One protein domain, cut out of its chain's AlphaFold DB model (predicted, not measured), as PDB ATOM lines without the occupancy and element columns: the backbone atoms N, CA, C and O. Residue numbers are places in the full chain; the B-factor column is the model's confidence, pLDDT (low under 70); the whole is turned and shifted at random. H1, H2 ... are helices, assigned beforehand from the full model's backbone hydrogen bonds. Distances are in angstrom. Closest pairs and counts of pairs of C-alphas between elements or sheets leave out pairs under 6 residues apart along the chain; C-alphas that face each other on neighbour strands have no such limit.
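This is residues 52 to 115 of the 127 residues of an uncharacterized protein of Ancylostoma caninum (UniProt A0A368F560). Two helices, H1 and H2, meet near their ends in an open corner, and a third, H3, lies loosely across from both, running the opposite way to H1 at a shallow tilt of 13 degrees and about perpendicular to H2. The one-turn helix H4 sits past the last residues of H3, and residues 107 to 115 fold back from it as a tail with no named element. The printed part has 64 residues, with four named helices in the order H1, H2, H3, H4 and no named strand; the class is all helix. The whole is compact, with a radius of gyration of the C-alphas of 11.5 A, and spans 32 by 25 by 19 A.

H1, residues 52 to 64, and H2, residues 66 to 77, touch only at the corner by their tight link, at a steep tilt of 66 degrees, opposite ways. H1 touches H2 with residues 61 to 63 alone, and H2 touches H1 with residues 68 to 72 alone; the closest C-alphas, of Ile 62 and Ala 69, are 4.6 A apart. H3, residues 86 to 95, is close to H1 but not clearly touching: the closest C-alphas, of Val 59 and Leu 93, are 7.6 A apart, at a shallow tilt of 13 degrees, opposite ways. H3 is also close to H2 but not clearly touching, about perpendicular at 78 degrees, with the closest C-alphas, of Phe 73 and Gln 89, 7.9 A apart. H4, residues 103 to 106, is close to H3 but not clearly touching, with the closest C-alphas, of Cys 94 and Tyr 106, 6.7 A apart. H4 is apart from H1 and H2. In H1, H2 and H3 every O i to N i+4 pair is within hydrogen-bond range; H4 is too short for such a pair.

H1 begins at C-alpha 52 (-6.186, -3.029, 54.064) and is 18.6 A long. H2 is 16.3 A and H3 14.2 A long. H4, 5.6 A, ends at C-alpha 106 (-6.085, 11.699, 51.169).

The C-alphas farthest apart, of Glu 80 and Asn 102, are 32.4 A apart. The printed part has no cut, and no link is long. Mean pLDDT of the printed part is 83.7; residue 103 and residues 108 to 115 are under 70.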
ATOM      1  N   PRO A  52      -6.293  -4.443  54.432       92.25
ATOM      2  CA  PRO A  52      -6.186  -3.029  54.064       92.25
ATOM      3  C   PRO A  52      -5.085  -2.754  53.028       92.25
ATOM      4  O   PRO A  52      -5.249  -1.921  52.145       92.25
ATOM      5  N   ARG A  53      -3.974  -3.506  53.082       94.69
ATOM      6  CA  ARG A  53      -2.880  -3.405  52.107       94.69
ATOM      7  C   ARG A  53      -3.306  -3.857  50.706       94.69
ATOM      8  O   ARG A  53      -2.907  -3.220  49.736       94.69
ATOM      9  N   SER A  54      -4.070  -4.943  50.590       96.44
ATOM     10  CA  SER A  54      -4.582  -5.424  49.298       96.44
ATOM     11  C   SER A  54      -5.585  -4.437  48.698       96.44
ATOM     12  O   SER A  54      -5.469  -4.102  47.522       96.44
ATOM     13  N   TRP A  55      -6.483  -3.882  49.519       94.94
ATOM     14  CA  TRP A  55      -7.397  -2.818  49.093       94.94
ATOM     15  C   TRP A  55      -6.665  -1.547  48.659       94.94
ATOM     16  O   TRP A  55      -6.977  -1.002  47.607       94.94
ATOM     17  N   ASN A  56      -5.640  -1.102  49.394       92.75
ATOM     18  CA  ASN A  56      -4.866   0.076  48.993       92.75
ATOM     19  C   ASN A  56      -4.194  -0.113  47.624       92.75
ATOM     20  O   ASN A  56      -4.254   0.780  46.785       92.75
ATOM     21  N   LYS A  57      -3.610  -1.295  47.377       95.00
ATOM     22  CA  LYS A  57      -3.029  -1.640  46.069       95.00
ATOM     23  C   LYS A  57      -4.072  -1.664  44.953       95.00
ATOM     24  O   LYS A  57      -3.763  -1.275  43.831       95.00
ATOM     25  N   LEU A  58      -5.292  -2.118  45.243       95.88
ATOM     26  CA  LEU A  58      -6.387  -2.030  44.283       95.88
ATOM     27  C   LEU A  58      -6.706  -0.572  43.955       95.88
ATOM     28  O   LEU A  58      -6.825  -0.249  42.782       95.88
ATOM     29  N   VAL A  59      -6.768   0.320  44.948       92.38
ATOM     30  CA  VAL A  59      -6.974   1.755  44.693       92.38
ATOM     31  C   VAL A  59      -5.853   2.326  43.816       92.38
ATOM     32  O   VAL A  59      -6.149   3.040  42.865       92.38
ATOM     33  N   ASP A  60      -4.586   1.984  44.074       91.44
ATOM     34  CA  ASP A  60      -3.466   2.375  43.196       91.44
ATOM     35  C   ASP A  60      -3.671   1.877  41.748       91.44
ATOM     36  O   ASP A  60      -3.435   2.611  40.785       91.44
ATOM     37  N   SER A  61      -4.156   0.642  41.583       94.25
ATOM     38  CA  SER A  61      -4.466   0.045  40.276       94.25
ATOM     39  C   SER A  61      -5.629   0.749  39.575       94.25
ATOM     40  O   SER A  61      -5.519   1.086  38.404       94.25
ATOM     41  N   ILE A  62      -6.717   1.051  40.289       92.12
ATOM     42  CA  ILE A  62      -7.874   1.786  39.755       92.12
ATOM     43  C   ILE A  62      -7.448   3.163  39.228       92.12
ATOM     44  O   ILE A  62      -7.932   3.611  38.196       92.12
ATOM     45  N   VAL A  63      -6.527   3.841  39.917       87.44
ATOM     46  CA  VAL A  63      -6.047   5.172  39.513       87.44
ATOM     47  C   VAL A  63      -5.154   5.116  38.274       87.44
ATOM     48  O   VAL A  63      -5.180   6.039  37.466       87.44
ATOM     49  N   SER A  64      -4.350   4.062  38.134       88.94
ATOM     50  CA  SER A  64      -3.305   3.965  37.106       88.94
ATOM     51  C   SER A  64      -3.674   3.098  35.898       88.94
ATOM     52  O   SER A  64      -2.956   3.116  34.900       88.94
ATOM     53  N   ASN A  65      -4.770   2.337  35.963       92.62
ATOM     54  CA  ASN A  65      -5.188   1.402  34.924       92.62
ATOM     55  C   ASN A  65      -6.644   1.648  34.512       92.62
ATOM     56  O   ASN A  65      -7.573   1.348  35.261       92.62
ATOM     57  N   GLU A  66      -6.841   2.114  33.278       89.81
ATOM     58  CA  GLU A  66      -8.163   2.447  32.734       89.81
ATOM     59  C   GLU A  66      -9.142   1.265  32.757       89.81
ATOM     60  O   GLU A  66     -10.293   1.427  33.148       89.81
ATOM     61  N   LYS A  67      -8.696   0.048  32.416       92.94
ATOM     62  CA  LYS A  67      -9.568  -1.140  32.438       92.94
ATOM     63  C   LYS A  67     -10.033  -1.465  33.854       92.94
ATOM     64  O   LYS A  67     -11.189  -1.827  34.059       92.94
ATOM     65  N   MET A  68      -9.140  -1.326  34.836       94.75
ATOM     66  CA  MET A  68      -9.486  -1.502  36.247       94.75
ATOM     67  C   MET A  68     -10.440  -0.401  36.724       94.75
ATOM     68  O   MET A  68     -11.377  -0.690  37.465       94.75
ATOM     69  N   ALA A  69     -10.241   0.838  36.267       91.00
ATOM     70  CA  ALA A  69     -11.125   1.961  36.559       91.00
ATOM     71  C   ALA A  69     -12.535   1.739  36.003       91.00
ATOM     72  O   ALA A  69     -13.503   1.803  36.754       91.00
ATOM     73  N   GLN A  70     -12.652   1.406  34.715       90.75
ATOM     74  CA  GLN A  70     -13.928   1.111  34.060       90.75
ATOM     75  C   GLN A  70     -14.673  -0.011  34.784       90.75
ATOM     76  O   GLN A  70     -15.848   0.141  35.116       90.75
ATOM     77  N   LYS A  71     -13.971  -1.103  35.104       93.56
ATOM     78  CA  LYS A  71     -14.509  -2.212  35.893       93.56
ATOM     79  C   LYS A  71     -15.019  -1.749  37.264       93.56
ATOM     80  O   LYS A  71     -16.152  -2.042  37.637       93.56
ATOM     81  N   PHE A  72     -14.209  -0.989  38.001       94.31
ATOM     82  CA  PHE A  72     -14.600  -0.443  39.300       94.31
ATOM     83  C   PHE A  72     -15.839   0.459  39.201       94.31
ATOM     84  O   PHE A  72     -16.759   0.296  39.998       94.31
ATOM     85  N   PHE A  73     -15.907   1.371  38.226       92.81
ATOM     86  CA  PHE A  73     -17.054   2.268  38.072       92.81
ATOM     87  C   PHE A  73     -18.332   1.508  37.702       92.81
ATOM     88  O   PHE A  73     -19.369   1.768  38.313       92.81
ATOM     89  N   ARG A  74     -18.267   0.517  36.802       92.25
ATOM     90  CA  ARG A  74     -19.413  -0.367  36.513       92.25
ATOM     91  C   ARG A  74     -19.933  -1.038  37.780       92.25
ATOM     92  O   ARG A  74     -21.122  -0.979  38.070       92.25
ATOM     93  N   ASN A  75     -19.032  -1.574  38.601       93.69
ATOM     94  CA  ASN A  75     -19.390  -2.225  39.860       93.69
ATOM     95  C   ASN A  75     -19.909  -1.249  40.931       93.69
ATOM     96  O   ASN A  75     -20.794  -1.611  41.711       93.69
ATOM     97  N   ALA A  76     -19.378  -0.025  40.988       91.81
ATOM     98  CA  ALA A  76     -19.778   0.998  41.954       91.81
ATOM     99  C   ALA A  76     -21.186   1.542  41.672       91.81
ATOM    100  O   ALA A  76     -21.978   1.703  42.600       91.81
ATOM    101  N   PHE A  77     -21.504   1.784  40.399       89.81
ATOM    102  CA  PHE A  77     -22.811   2.289  39.972       89.81
ATOM    103  C   PHE A  77     -23.807   1.179  39.610       89.81
ATOM    104  O   PHE A  77     -24.997   1.455  39.504       89.81
ATOM    105  N   ARG A  78     -23.341  -0.070  39.475       88.50
ATOM    106  CA  ARG A  78     -24.122  -1.255  39.070       88.50
ATOM    107  C   ARG A  78     -24.837  -1.089  37.731       88.50
ATOM    108  O   ARG A  78     -25.976  -1.516  37.573       88.50
ATOM    109  N   VAL A  79     -24.154  -0.463  36.785       85.69
ATOM    110  CA  VAL A  79     -24.630  -0.254  35.417       85.69
ATOM    111  C   VAL A  79     -23.472  -0.465  34.455       85.69
ATOM    112  O   VAL A  79     -22.318  -0.212  34.806       85.69
ATOM    113  N   GLU A  80     -23.774  -0.909  33.237       81.81
ATOM    114  CA  GLU A  80     -22.754  -1.142  32.210       81.81
ATOM    115  C   GLU A  80     -22.054   0.156  31.783       81.81
ATOM    116  O   GLU A  80     -20.841   0.179  31.582       81.81
ATOM    117  N   GLU A  81     -22.799   1.258  31.699       85.12
ATOM    118  CA  GLU A  81     -22.283   2.557  31.259       85.12
ATOM    119  C   GLU A  81     -22.633   3.647  32.281       85.12
ATOM    120  O   GLU A  81     -23.664   4.313  32.178       85.12
ATOM    121  N   PRO A  82     -21.807   3.822  33.328       83.31
ATOM    122  CA  PRO A  82     -22.076   4.812  34.359       83.31
ATOM    123  C   PRO A  82     -21.903   6.239  33.834       83.31
ATOM    124  O   PRO A  82     -20.823   6.632  33.393       83.31
ATOM    125  N   ALA A  83     -22.945   7.058  33.983       85.94
ATOM    126  CA  ALA A  83     -22.885   8.498  33.752       85.94
ATOM    127  C   ALA A  83     -22.117   9.202  34.892       85.94
ATOM    128  O   ALA A  83     -22.704   9.820  35.778       85.94
ATOM    129  N   CYS A  84     -20.788   9.079  34.898       82.56
ATOM    130  CA  CYS A  84     -19.902   9.657  35.910       82.56
ATOM    131  C   CYS A  84     -18.713  10.352  35.236       82.56
ATOM    132  O   CYS A  84     -17.747   9.711  34.819       82.56
ATOM    133  N   ALA A  85     -18.805  11.681  35.119       83.31
ATOM    134  CA  ALA A  85     -17.754  12.536  34.566       83.31
ATOM    135  C   ALA A  85     -16.526  12.629  35.498       83.31
ATOM    136  O   ALA A  85     -16.555  12.146  36.631       83.31
ATOM    137  N   VAL A  86     -15.458  13.291  35.040       83.00
ATOM    138  CA  VAL A  86     -14.152  13.372  35.730       83.00
ATOM    139  C   VAL A  86     -14.270  13.783  37.205       83.00
ATOM    140  O   VAL A  86     -13.662  13.146  38.063       83.00
ATOM    141  N   ASP A  87     -15.093  14.783  37.531       85.31
ATOM    142  CA  ASP A  87     -15.274  15.229  38.921       85.31
ATOM    143  C   ASP A  87     -15.967  14.174  39.792       85.31
ATOM    144  O   ASP A  87     -15.580  13.949  40.940       85.31
ATOM    145  N   CYS A  88     -16.960  13.475  39.235       88.44
ATOM    146  CA  CYS A  88     -17.634  12.361  39.900       88.44
ATOM    147  C   CYS A  88     -16.649  11.215  40.173       88.44
ATOM    148  O   CYS A  88     -16.569  10.720  41.301       88.44
ATOM    149  N   GLN A  89     -15.844  10.845  39.172       86.75
ATOM    150  CA  GLN A  89     -14.830   9.800  39.296       86.75
ATOM    151  C   GLN A  89     -13.799  10.169  40.358       86.75
ATOM    152  O   GLN A  89     -13.536   9.382  41.267       86.75
ATOM    153  N   ARG A  90     -13.278  11.398  40.311       85.38
ATOM    154  CA  ARG A  90     -12.340  11.925  41.304       85.38
ATOM    155  C   ARG A  90     -12.916  11.843  42.715       85.38
ATOM    156  O   ARG A  90     -12.248  11.325  43.606       85.38
ATOM    157  N   ASN A  91     -14.140  12.326  42.925       86.44
ATOM    158  CA  ASN A  91     -14.780  12.314  44.240       86.44
ATOM    159  C   ASN A  91     -14.941  10.888  44.777       86.44
ATOM    160  O   ASN A  91     -14.632  10.630  45.945       86.44
ATOM    161  N   LEU A  92     -15.345   9.951  43.916       88.81
ATOM    162  CA  LEU A  92     -15.469   8.550  44.293       88.81
ATOM    163  C   LEU A  92     -14.107   7.953  44.666       88.81
ATOM    164  O   LEU A  92     -13.964   7.395  45.753       88.81
ATOM    165  N   LEU A  93     -13.079   8.128  43.834       87.81
ATOM    166  CA  LEU A  93     -11.735   7.612  44.117       87.81
ATOM    167  C   LEU A  93     -11.133   8.211  45.390       87.81
ATOM    168  O   LEU A  93     -10.502   7.500  46.170       87.81
ATOM    169  N   CYS A  94     -11.365   9.498  45.637       86.56
ATOM    170  CA  CYS A  94     -10.922  10.146  46.859       86.56
ATOM    171  C   CYS A  94     -11.616   9.565  48.092       86.56
ATOM    172  O   CYS A  94     -10.949   9.298  49.092       86.56
ATOM    173  N   SER A  95     -12.916   9.266  48.008       87.50
ATOM    174  CA  SER A  95     -13.645   8.639  49.115       87.50
ATOM    175  C   SER A  95     -13.117   7.258  49.506       87.50
ATOM    176  O   SER A  95     -13.149   6.923  50.687       87.50
ATOM    177  N   LEU A  96     -12.512   6.506  48.575       88.94
ATOM    178  CA  LEU A  96     -11.870   5.218  48.879       88.94
ATOM    179  C   LEU A  96     -10.673   5.344  49.835       88.94
ATOM    180  O   LEU A  96     -10.301   4.362  50.475       88.94
ATOM    181  N   ARG A  97     -10.046   6.525  49.919       85.38
ATOM    182  CA  ARG A  97      -8.885   6.790  50.788       85.38
ATOM    183  C   ARG A  97      -9.221   7.601  52.033       85.38
ATOM    184  O   ARG A  97      -8.373   7.731  52.915       85.38
ATOM    185  N   MET A  98     -10.426   8.158  52.116       83.25
ATOM    186  CA  MET A  98     -10.823   8.979  53.254       83.25
ATOM    187  C   MET A  98     -11.094   8.104  54.480       83.25
ATOM    188  O   MET A  98     -12.084   7.383  54.544       83.25
ATOM    189  N   GLY A  99     -10.226   8.212  55.485       80.56
ATOM    190  CA  GLY A  99     -10.483   7.740  56.852       80.56
ATOM    191  C   GLY A  99     -10.714   8.879  57.852       80.56
ATOM    192  O   GLY A  99     -10.887   8.630  59.041       80.56
ATOM    193  N   HIS A 100     -10.666  10.131  57.388       81.00
ATOM    194  CA  HIS A 100     -10.721  11.341  58.204       81.00
ATOM    195  C   HIS A 100     -11.316  12.501  57.387       81.00
ATOM    196  O   HIS A 100     -11.224  12.507  56.162       81.00
ATOM    197  N   HIS A 101     -11.895  13.501  58.060       77.88
ATOM    198  CA  HIS A 101     -12.600  14.623  57.419       77.88
ATOM    199  C   HIS A 101     -11.689  15.574  56.618       77.88
ATOM    200  O   HIS A 101     -12.171  16.401  55.849       77.88
ATOM    201  N   ASN A 102     -10.370  15.480  56.798       77.62
ATOM    202  CA  ASN A 102      -9.401  16.306  56.082       77.62
ATOM    203  C   ASN A 102      -9.116  15.711  54.693       77.62
ATOM    204  O   ASN A 102      -8.230  14.870  54.536       77.62
ATOM    205  N   SER A 103      -9.874  16.158  53.694       69.88
ATOM    206  CA  SER A 103      -9.787  15.688  52.305       69.88
ATOM    207  C   SER A 103      -8.428  15.961  51.650       69.88
ATOM    208  O   SER A 103      -7.964  15.148  50.849       69.88
ATOM    209  N   SER A 104      -7.747  17.043  52.035       74.25
ATOM    210  CA  SER A 104      -6.446  17.436  51.479       74.25
ATOM    211  C   SER A 104      -5.332  16.423  51.755       74.25
ATOM    212  O   SER A 104      -4.372  16.356  50.994       74.25
ATOM    213  N   LEU A 105      -5.453  15.612  52.814       72.81
ATOM    214  CA  LEU A 105      -4.467  14.577  53.146       72.81
ATOM    215  C   LEU A 105      -4.583  13.319  52.272       72.81
ATOM    216  O   LEU A 105      -3.590  12.623  52.075       72.81
ATOM    217  N   TYR A 106      -5.782  13.010  51.764       74.31
ATOM    218  CA  TYR A 106      -6.085  11.699  51.169       74.31
ATOM    219  C   TYR A 106      -6.499  11.760  49.691       74.31
ATOM    220  O   TYR A 106      -6.561  10.719  49.037       74.31
ATOM    221  N   CYS A 107      -6.732  12.962  49.153       78.62
ATOM    222  CA  CYS A 107      -7.156  13.216  47.774       78.62
ATOM    223  C   CYS A 107      -6.188  14.181  47.059       78.62
ATOM    224  O   CYS A 107      -6.508  15.362  46.884       78.62
ATOM    225  N   PRO A 108      -4.980  13.735  46.661       69.19
ATOM    226  CA  PRO A 108      -4.045  14.616  45.977       69.19
ATOM    227  C   PRO A 108      -4.553  14.993  44.570       69.19
ATOM    228  O   PRO A 108      -5.307  14.231  43.957       69.19
ATOM    229  N   PRO A 109      -4.125  16.143  44.014       66.31
ATOM    230  CA  PRO A 109      -4.584  16.631  42.706       66.31
ATOM    231  C   PRO A 109      -4.399  15.640  41.546       66.31
ATOM    232  O   PRO A 109      -5.148  15.694  40.576       66.31
ATOM    233  N   SER A 110      -3.448  14.710  41.668       63.22
ATOM    234  CA  SER A 110      -3.127  13.673  40.678       63.22
ATOM    235  C   SER A 110      -4.214  12.604  40.478       63.22
ATOM    236  O   SER A 110      -4.069  11.775  39.590       63.22
ATOM    237  N   PHE A 111      -5.279  12.590  41.289       64.50
ATOM    238  CA  PHE A 111      -6.431  11.685  41.123       64.50
ATOM    239  C   PHE A 111      -7.430  12.149  40.055       64.50
ATOM    240  O   PHE A 111      -8.373  11.425  39.742       64.50
ATOM    241  N   ALA A 112      -7.239  13.343  39.489       54.62
ATOM    242  CA  ALA A 112      -7.937  13.740  38.279       54.62
ATOM    243  C   ALA A 112      -7.381  12.916  37.108       54.62
ATOM    244  O   ALA A 112      -6.338  13.256  36.550       54.62
ATOM    245  N   GLN A 113      -8.045  11.813  36.751       52.50
ATOM    246  CA  GLN A 113      -7.796  11.194  35.451       52.50
ATOM    247  C   GLN A 113      -8.133  12.248  34.391       52.50
ATOM    248  O   GLN A 113      -9.215  12.838  34.422       52.50
ATOM    249  N   ALA A 114      -7.178  12.547  33.509       48.62
ATOM    250  CA  ALA A 114      -7.452  13.415  32.374       48.62
ATOM    251  C   ALA A 114      -8.599  12.791  31.561       48.62
ATOM    252  O   ALA A 114      -8.632  11.565  31.422       48.62
ATOM    253  N   PRO A 115      -9.547  13.592  31.046       43.50
ATOM    254  CA  PRO A 115     -10.605  13.058  30.204       43.50
ATOM    255  C   PRO A 115      -9.979  12.288  29.039       43.50
ATOM    256  O   PRO A 115      -9.050  12.774  28.386       43.50
TER     257      PRO A 115